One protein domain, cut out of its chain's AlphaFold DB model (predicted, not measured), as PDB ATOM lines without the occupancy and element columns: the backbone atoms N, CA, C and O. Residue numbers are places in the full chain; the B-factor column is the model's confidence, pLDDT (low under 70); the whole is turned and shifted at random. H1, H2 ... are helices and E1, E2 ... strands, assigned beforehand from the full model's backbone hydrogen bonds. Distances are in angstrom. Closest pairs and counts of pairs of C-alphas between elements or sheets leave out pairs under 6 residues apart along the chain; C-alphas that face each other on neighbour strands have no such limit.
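AT A GLANCE: This is residues 681 to 746 of the 831 residues of an uncharacterized protein of Dracunculus medinensis (UniProt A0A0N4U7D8). What is the main picture? A small slab of three very short parallel strands, E1, E2 and E3 side by side, is grazed by helix H1, while H2 runs away from it and residues 736 to 746 stick out as an arm. What is it made of? The printed part has 66 residues, with E1, E2, H1, E3, H2 along the chain and sheet order E1, E2, E3; its class is mixed, helices and strands, with only 27 residues in named elements. How large is its outline? It is compact, with a radius of gyration of the C-alphas of 12.2 A, yet elongated, spanning 37 by 23 by 18 A.

IN THESE COORDINATES: Where are the strands? E1 is residues 686 to 688, from C-alpha 686 at (247.328, 259.334, 174.564); E2 is 705 to 707 and E3 728 to 730. Where are the helices? H1 is residues 713 to 720, 11.0 A long, and H2 is 732 to 741, 14.3 A, ending at C-alpha 741 (244.937, 271.133, 189.272).

HOW THE PARTS SIT: How do the strands pair? E1 and E2 are parallel at 21 degrees, with N 687 and O 705 3.0 A apart, within hydrogen-bond range. E2 and E3 are parallel at 21 degrees, with N 706 and O 728 at 2.9 A, also within range. What of the helices? H1 only grazes the sheet with residues 713 to 717; its closest C-alphas to E3 are Trp 713 and Val 729, 6.6 A. H2 only grazes it with residues 732 to 735, and H1 and H2 are apart. Are the helix backbones within range? Every O i to N i+4 pair is in H2, and 3 of 4 are in H1. Is there a strand-helix-strand unit? E2, H1 and E3 form one, two parallel neighbour strands with a helix between, and its crossover is right-handed.

THE WHOLE: How far does it reach? The C-alphas of Leu 722 and His 744, the two farthest apart, are 37.2 A apart, and the printed part has no cut. Which link is long? E1 to E2, with 16 residues between them. Where is confidence low? The pLDDT is under 70 at residue 696 and residues 741 to 746.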
ATOM      1  N   ALA A 681     242.279 267.737 174.887       86.81
ATOM      2  CA  ALA A 681     242.164 267.956 173.438       86.81
ATOM      3  C   ALA A 681     243.218 268.928 172.867       86.81
ATOM      4  O   ALA A 681     243.429 268.944 171.660       86.81
ATOM      5  N   LYS A 682     243.883 269.732 173.714       89.35
ATOM      6  CA  LYS A 682     245.079 270.511 173.333       89.35
ATOM      7  C   LYS A 682     246.393 269.724 173.473       89.35
ATOM      8  O   LYS A 682     247.429 270.230 173.069       89.35
ATOM      9  N   LEU A 683     246.364 268.530 174.066       88.95
ATOM     10  CA  LEU A 683     247.551 267.734 174.397       88.95
ATOM     11  C   LEU A 683     247.794 266.565 173.424       88.95
ATOM     12  O   LEU A 683     248.822 265.897 173.520       88.95
ATOM     13  N   GLY A 684     246.884 266.344 172.472       89.93
ATOM     14  CA  GLY A 684     246.996 265.319 171.434       89.93
ATOM     15  C   GLY A 684     246.482 263.944 171.869       89.93
ATOM     16  O   GLY A 684     245.561 263.838 172.678       89.93
ATOM     17  N   CYS A 685     247.042 262.891 171.274       91.00
ATOM     18  CA  CYS A 685     246.606 261.511 171.484       91.00
ATOM     19  C   CYS A 685     247.400 260.848 172.620       91.00
ATOM     20  O   CYS A 685     248.599 261.092 172.781       91.00
ATOM     21  N   PHE A 686     246.745 259.971 173.384       92.55
ATOM     22  CA  PHE A 686     247.328 259.334 174.564       92.55
ATOM     23  C   PHE A 686     247.510 257.829 174.358       92.55
ATOM     24  O   PHE A 686     246.579 257.117 173.977       92.55
ATOM     25  N   PHE A 687     248.702 257.341 174.690       93.63
ATOM     26  CA  PHE A 687     248.953 255.922 174.915       93.63
ATOM     27  C   PHE A 687     249.068 255.684 176.420       93.63
ATOM     28  O   PHE A 687     249.735 256.449 177.118       93.63
ATOM     29  N   ILE A 688     248.452 254.617 176.927       93.95
ATOM     30  CA  ILE A 688     248.583 254.209 178.326       93.95
ATOM     31  C   ILE A 688     249.225 252.821 178.362       93.95
ATOM     32  O   ILE A 688     248.786 251.911 177.659       93.95
ATOM     33  N   SER A 689     250.267 252.656 179.181       93.62
ATOM     34  CA  SER A 689     250.895 251.355 179.421       93.62
ATOM     35  C   SER A 689     249.860 250.339 179.901       93.62
ATOM     36  O   SER A 689     249.051 250.619 180.783       93.62
ATOM     37  N   VAL A 690     249.962 249.111 179.388       91.38
ATOM     38  CA  VAL A 690     249.175 247.953 179.848       91.38
ATOM     39  C   VAL A 690     249.438 247.581 181.317       91.38
ATOM     40  O   VAL A 690     248.752 246.718 181.858       91.38
ATOM     41  N   HIS A 691     250.422 248.220 181.959       91.48
ATOM     42  CA  HIS A 691     250.725 248.097 183.386       91.48
ATOM     43  C   HIS A 691     250.105 249.214 184.255       91.48
ATOM     44  O   HIS A 691     250.305 249.206 185.468       91.48
ATOM     45  N   CYS A 692     249.362 250.162 183.673       88.78
ATOM     46  CA  CYS A 692     248.504 251.097 184.411       88.78
ATOM     47  C   CYS A 692     247.104 250.499 184.633       88.78
ATOM     48  O   CYS A 692     246.557 249.846 183.747       88.78
ATOM     49  N   ASP A 693     246.445 250.841 185.746       82.64
ATOM     50  CA  ASP A 693     245.048 250.452 186.037       82.64
ATOM     51  C   ASP A 693     243.989 251.244 185.212       82.64
ATOM     52  O   ASP A 693     242.820 251.340 185.595       82.64
ATOM     53  N   LEU A 694     244.380 251.838 184.075       78.21
ATOM     54  CA  LEU A 694     243.554 252.711 183.227       78.21
ATOM     55  C   LEU A 694     243.360 252.094 181.830       78.21
ATOM     56  O   LEU A 694     244.314 251.866 181.095       78.21
ATOM     57  N   ALA A 695     242.107 251.841 181.448       70.69
ATOM     58  CA  ALA A 695     241.755 250.944 180.340       70.69
ATOM     59  C   ALA A 695     241.632 251.600 178.941       70.69
ATOM     60  O   ALA A 695     240.852 251.125 178.115       70.69
ATOM     61  N   ILE A 696     242.359 252.689 178.666       69.30
ATOM     62  CA  ILE A 696     242.280 253.440 177.397       69.30
ATOM     63  C   ILE A 696     243.654 253.437 176.727       69.30
ATOM     64  O   ILE A 696     244.592 253.988 177.280       69.30
ATOM     65  N   SER A 697     243.781 252.875 175.525       72.60
ATOM     66  CA  SER A 697     245.008 252.993 174.727       72.60
ATOM     67  C   SER A 697     244.668 253.184 173.258       72.60
ATOM     68  O   SER A 697     243.998 252.338 172.665       72.60
ATOM     69  N   GLU A 698     245.181 254.256 172.654       77.57
ATOM     70  CA  GLU A 698     245.402 254.282 171.205       77.57
ATOM     71  C   GLU A 698     246.660 253.462 170.836       77.57
ATOM     72  O   GLU A 698     247.265 252.804 171.689       77.57
ATOM     73  N   SER A 699     247.073 253.481 169.567       86.23
ATOM     74  CA  SER A 699     248.370 252.939 169.156       86.23
ATOM     75  C   SER A 699     249.515 253.851 169.612       86.23
ATOM     76  O   SER A 699     249.442 255.073 169.483       86.23
ATOM     77  N   LEU A 700     250.607 253.249 170.103       88.14
ATOM     78  CA  LEU A 700     251.798 253.970 170.582       88.14
ATOM     79  C   LEU A 700     252.325 254.967 169.537       88.14
ATOM     80  O   LEU A 700     252.681 256.092 169.875       88.14
ATOM     81  N   ASN A 701     252.283 254.578 168.261       87.89
ATOM     82  CA  ASN A 701     252.744 255.365 167.120       87.89
ATOM     83  C   ASN A 701     252.013 256.715 166.977       87.89
ATOM     84  O   ASN A 701     252.628 257.666 166.507       87.89
ATOM     85  N   ARG A 702     250.741 256.829 167.396       89.02
ATOM     86  CA  ARG A 702     249.947 258.072 167.284       89.02
ATOM     87  C   ARG A 702     250.045 258.989 168.506       89.02
ATOM     88  O   ARG A 702     249.625 260.140 168.424       89.02
ATOM     89  N   ALA A 703     250.574 258.511 169.632       91.74
ATOM     90  CA  ALA A 703     250.542 259.260 170.882       91.74
ATOM     91  C   ALA A 703     251.578 260.398 170.937       91.74
ATOM     92  O   ALA A 703     252.751 260.208 170.602       91.74
ATOM     93  N   SER A 704     251.151 261.562 171.426       90.92
ATOM     94  CA  SER A 704     252.017 262.665 171.872       90.92
ATOM     95  C   SER A 704     252.451 262.476 173.330       90.92
ATOM     96  O   SER A 704     253.557 262.865 173.711       90.92
ATOM     97  N   ILE A 705     251.594 261.841 174.139       93.55
ATOM     98  CA  ILE A 705     251.832 261.576 175.561       93.55
ATOM     99  C   ILE A 705     251.687 260.077 175.849       93.55
ATOM    100  O   ILE A 705     250.654 259.469 175.558       93.55
ATOM    101  N   VAL A 706     252.714 259.490 176.468       94.51
ATOM    102  CA  VAL A 706     252.679 258.138 177.038       94.51
ATOM    103  C   VAL A 706     252.503 258.242 178.546       94.51
ATOM    104  O   VAL A 706     253.337 258.814 179.242       94.51
ATOM    105  N   ILE A 707     251.435 257.641 179.060       94.85
ATOM    106  CA  ILE A 707     251.219 257.438 180.492       94.85
ATOM    107  C   ILE A 707     251.735 256.048 180.847       94.85
ATOM    108  O   ILE A 707     251.235 255.047 180.336       94.85
ATOM    109  N   ALA A 708     252.718 255.971 181.735       94.61
ATOM    110  CA  ALA A 708     253.305 254.706 182.157       94.61
ATOM    111  C   ALA A 708     253.738 254.752 183.632       94.61
ATOM    112  O   ALA A 708     254.097 255.826 184.132       94.61
ATOM    113  N   PRO A 709     253.753 253.615 184.354       94.01
ATOM    114  CA  PRO A 709     254.410 253.565 185.654       94.01
ATOM    115  C   PRO A 709     255.913 253.809 185.467       94.01
ATOM    116  O   PRO A 709     256.491 253.431 184.448       94.01
ATOM    117  N   ASN A 710     256.566 254.419 186.460       94.04
ATOM    118  CA  ASN A 710     257.978 254.823 186.370       94.04
ATOM    119  C   ASN A 710     258.946 253.658 186.063       94.04
ATOM    120  O   ASN A 710     260.052 253.898 185.592       94.04
ATOM    121  N   SER A 711     258.533 252.406 186.297       94.13
ATOM    122  CA  SER A 711     259.257 251.202 185.873       94.13
ATOM    123  C   SER A 711     259.456 251.117 184.361       94.13
ATOM    124  O   SER A 711     260.502 250.659 183.915       94.13
ATOM    125  N   ASP A 712     258.478 251.562 183.576       94.11
ATOM    126  CA  ASP A 712     258.403 251.292 182.140       94.11
ATOM    127  C   ASP A 712     258.931 252.456 181.294       94.11
ATOM    128  O   ASP A 712     259.046 252.325 180.079       94.11
ATOM    129  N   TRP A 713     259.229 253.611 181.902       94.01
ATOM    130  CA  TRP A 713     259.564 254.842 181.172       94.01
ATOM    131  C   TRP A 713     260.716 254.638 180.178       94.01
ATOM    132  O   TRP A 713     260.637 255.106 179.044       94.01
ATOM    133  N   HIS A 714     261.731 253.862 180.565       92.82
ATOM    134  CA  HIS A 714     262.858 253.501 179.702       92.82
ATOM    135  C   HIS A 714     262.442 252.657 178.479       92.82
ATOM    136  O   HIS A 714     262.989 252.840 177.396       92.82
ATOM    137  N   LEU A 715     261.435 251.783 178.606       92.18
ATOM    138  CA  LEU A 715     260.920 250.968 177.495       92.18
ATOM    139  C   LEU A 715     260.216 251.827 176.437       92.18
ATOM    140  O   LEU A 715     260.289 251.523 175.247       92.18
ATOM    141  N   TYR A 716     259.533 252.893 176.863       90.84
ATOM    142  CA  TYR A 716     258.818 253.800 175.963       90.84
ATOM    143  C   TYR A 716     259.724 254.885 175.373       90.84
ATOM    144  O   TYR A 716     259.627 255.152 174.175       90.84
ATOM    145  N   ALA A 717     260.654 255.434 176.162       87.40
ATOM    146  CA  ALA A 717     261.672 256.366 175.677       87.40
ATOM    147  C   ALA A 717     262.549 255.724 174.585       87.40
ATOM    148  O   ALA A 717     262.652 256.261 173.482       87.40
ATOM    149  N   ASN A 718     263.091 254.528 174.844       86.50
ATOM    150  CA  ASN A 718     263.980 253.839 173.902       86.50
ATOM    151  C   ASN A 718     263.283 253.446 172.588       86.50
ATOM    152  O   ASN A 718     263.940 253.379 171.555       86.50
ATOM    153  N   ARG A 719     261.964 253.201 172.600       81.58
ATOM    154  CA  ARG A 719     261.202 252.882 171.380       81.58
ATOM    155  C   ARG A 719     260.994 254.096 170.477       81.58
ATOM    156  O   ARG A 719     261.144 253.967 169.271       81.58
ATOM    157  N   ARG A 720     260.657 255.260 171.046       71.03
ATOM    158  CA  ARG A 720     260.344 256.481 170.277       71.03
ATOM    159  C   ARG A 720     261.577 257.277 169.837       71.03
ATOM    160  O   ARG A 720     261.461 258.071 168.911       71.03
ATOM    161  N   LEU A 721     262.749 257.006 170.419       71.49
ATOM    162  CA  LEU A 721     264.049 257.501 169.940       71.49
ATOM    163  C   LEU A 721     264.354 257.122 168.475       71.49
ATOM    164  O   LEU A 721     265.173 257.784 167.847       71.49
ATOM    165  N   LEU A 722     263.684 256.102 167.926       73.31
ATOM    166  CA  LEU A 722     263.798 255.690 166.522       73.31
ATOM    167  C   LEU A 722     262.944 256.534 165.555       73.31
ATOM    168  O   LEU A 722     263.293 256.636 164.384       73.31
ATOM    169  N   ASP A 723     261.857 257.159 166.027       76.74
ATOM    170  CA  ASP A 723     260.878 257.865 165.174       76.74
ATOM    171  C   ASP A 723     261.124 259.392 165.100       76.74
ATOM    172  O   ASP A 723     260.288 260.129 164.571       76.74
ATOM    173  N   GLY A 724     262.181 259.907 165.745       82.62
ATOM    174  CA  GLY A 724     262.520 261.343 165.850       82.62
ATOM    175  C   GLY A 724     261.508 262.237 166.597       82.62
ATOM    176  O   GLY A 724     261.821 263.366 166.970       82.62
ATOM    177  N   SER A 725     260.295 261.742 166.840       80.83
ATOM    178  CA  SER A 725     259.151 262.503 167.343       80.83
ATOM    179  C   SER A 725     259.195 262.683 168.861       80.83
ATOM    180  O   SER A 725     259.198 261.702 169.610       80.83
ATOM    181  N   SER A 726     259.146 263.934 169.330       83.88
ATOM    182  CA  SER A 726     259.169 264.281 170.756       83.88
ATOM    183  C   SER A 726     257.987 263.660 171.518       83.88
ATOM    184  O   SER A 726     256.830 264.052 171.376       83.88
ATOM    185  N   LEU A 727     258.286 262.665 172.356       88.87
ATOM    186  CA  LEU A 727     257.308 261.978 173.197       88.87
ATOM    187  C   LEU A 727     257.409 262.470 174.645       88.87
ATOM    188  O   LEU A 727     258.450 262.314 175.281       88.87
ATOM    189  N   SER A 728     256.301 262.952 175.209       92.93
ATOM    190  CA  SER A 728     256.216 263.199 176.654       92.93
ATOM    191  C   SER A 728     255.833 261.915 177.393       92.93
ATOM    192  O   SER A 728     254.709 261.430 177.258       92.93
ATOM    193  N   VAL A 729     256.745 261.360 178.194       93.45
ATOM    194  CA  VAL A 729     256.450 260.237 179.099       93.45
ATOM    195  C   VAL A 729     256.081 260.788 180.477       93.45
ATOM    196  O   VAL A 729     256.850 261.535 181.076       93.45
ATOM    197  N   VAL A 730     254.902 260.425 180.987       94.91
ATOM    198  CA  VAL A 730     254.369 260.892 182.277       94.91
ATOM    199  C   VAL A 730     253.885 259.726 183.140       94.91
ATOM    200  O   VAL A 730     253.579 258.638 182.650       94.91
ATOM    201  N   SER A 731     253.779 259.952 184.450       94.28
ATOM    202  CA  SER A 731     253.193 258.969 185.371       94.28
ATOM    203  C   SER A 731     251.668 259.054 185.379       94.28
ATOM    204  O   SER A 731     251.092 260.118 185.165       94.28
ATOM    205  N   GLU A 732     250.995 257.963 185.744       89.39
ATOM    206  CA  GLU A 732     249.558 257.957 186.083       89.39
ATOM    207  C   GLU A 732     249.168 259.076 187.073       89.39
ATOM    208  O   GLU A 732     248.132 259.728 186.922       89.39
ATOM    209  N   ARG A 733     250.052 259.381 188.036       89.12
ATOM    210  CA  ARG A 733     249.866 260.456 189.020       89.12
ATOM    211  C   ARG A 733     249.753 261.827 188.368       89.12
ATOM    212  O   ARG A 733     249.028 262.664 188.899       89.12
ATOM    213  N   TRP A 734     250.416 262.055 187.233       91.62
ATOM    214  CA  TRP A 734     250.297 263.307 186.492       91.62
ATOM    215  C   TRP A 734     248.850 263.544 186.053       91.62
ATOM    216  O   TRP A 734     248.343 264.634 186.284       91.62
ATOM    217  N   ILE A 735     248.132 262.526 185.555       88.31
ATOM    218  CA  ILE A 735     246.700 262.655 185.220       88.31
ATOM    219  C   ILE A 735     245.895 263.021 186.467       88.31
ATOM    220  O   ILE A 735     245.074 263.936 186.436       88.31
ATOM    221  N   PHE A 736     246.123 262.310 187.573       85.29
ATOM    222  CA  PHE A 736     245.350 262.501 188.800       85.29
ATOM    223  C   PHE A 736     245.553 263.902 189.395       85.29
ATOM    224  O   PHE A 736     244.598 264.515 189.877       85.29
ATOM    225  N   VAL A 737     246.778 264.430 189.305       84.60
ATOM    226  CA  VAL A 737     247.104 265.820 189.640       84.60
ATOM    227  C   VAL A 737     246.466 266.772 188.625       84.60
ATOM    228  O   VAL A 737     245.725 267.654 189.039       84.60
ATOM    229  N   TYR A 738     246.640 266.576 187.316       85.59
ATOM    230  CA  TYR A 738     246.130 267.454 186.249       85.59
ATOM    231  C   TYR A 738     244.597 267.606 186.283       85.59
ATOM    232  O   TYR A 738     244.074 268.719 186.209       85.59
ATOM    233  N   VAL A 739     243.854 266.514 186.504       82.13
ATOM    234  CA  VAL A 739     242.385 266.526 186.668       82.13
ATOM    235  C   VAL A 739     241.948 267.273 187.942       82.13
ATOM    236  O   VAL A 739     240.851 267.836 187.978       82.13
ATOM    237  N   GLY A 740     242.803 267.341 188.969       75.00
ATOM    238  CA  GLY A 740     242.602 268.176 190.159       75.00
ATOM    239  C   GLY A 740     243.078 269.633 190.012       75.00
ATOM    240  O   GLY A 740     242.450 270.537 190.563       75.00
ATOM    241  N   VAL A 741     244.161 269.877 189.268       69.15
ATOM    242  CA  VAL A 741     244.937 271.133 189.272       69.15
ATOM    243  C   VAL A 741     244.643 272.036 188.075       69.15
ATOM    244  O   VAL A 741     244.603 273.245 188.256       69.15
ATOM    245  N   CYS A 742     244.273 271.530 186.894       61.00
ATOM    246  CA  CYS A 742     243.868 272.392 185.760       61.00
ATOM    247  C   CYS A 742     242.488 273.058 185.933       61.00
ATOM    248  O   CYS A 742     241.994 273.782 185.073       61.00
ATOM    249  N   VAL A 743     241.894 272.826 187.097       55.48
ATOM    250  CA  VAL A 743     240.780 273.551 187.711       55.48
ATOM    251  C   VAL A 743     241.241 274.848 188.391       55.48
ATOM    252  O   VAL A 743     240.458 275.782 188.518       55.48
ATOM    253  N   HIS A 744     242.477 274.898 188.880       52.07
ATOM    254  CA  HIS A 744     242.982 275.956 189.750       52.07
ATOM    255  C   HIS A 744     243.566 277.136 188.960       52.07
ATOM    256  O   HIS A 744     243.184 278.270 189.229       52.07
ATOM    257  N   SER A 745     244.422 276.888 187.963       52.71
ATOM    258  CA  SER A 745     245.252 277.938 187.338       52.71
ATOM    259  C   SER A 745     244.544 278.861 186.328       52.71
ATOM    260  O   SER A 745     245.127 279.846 185.888       52.71
ATOM    261  N   ARG A 746     243.290 278.590 185.938       52.58
ATOM    262  CA  ARG A 746     242.549 279.366 184.911       52.58
ATOM    263  C   ARG A 746     241.840 280.610 185.482       52.58
ATOM    264  O   ARG A 746     240.618 280.720 185.400       52.58
TER     265      ARG A 746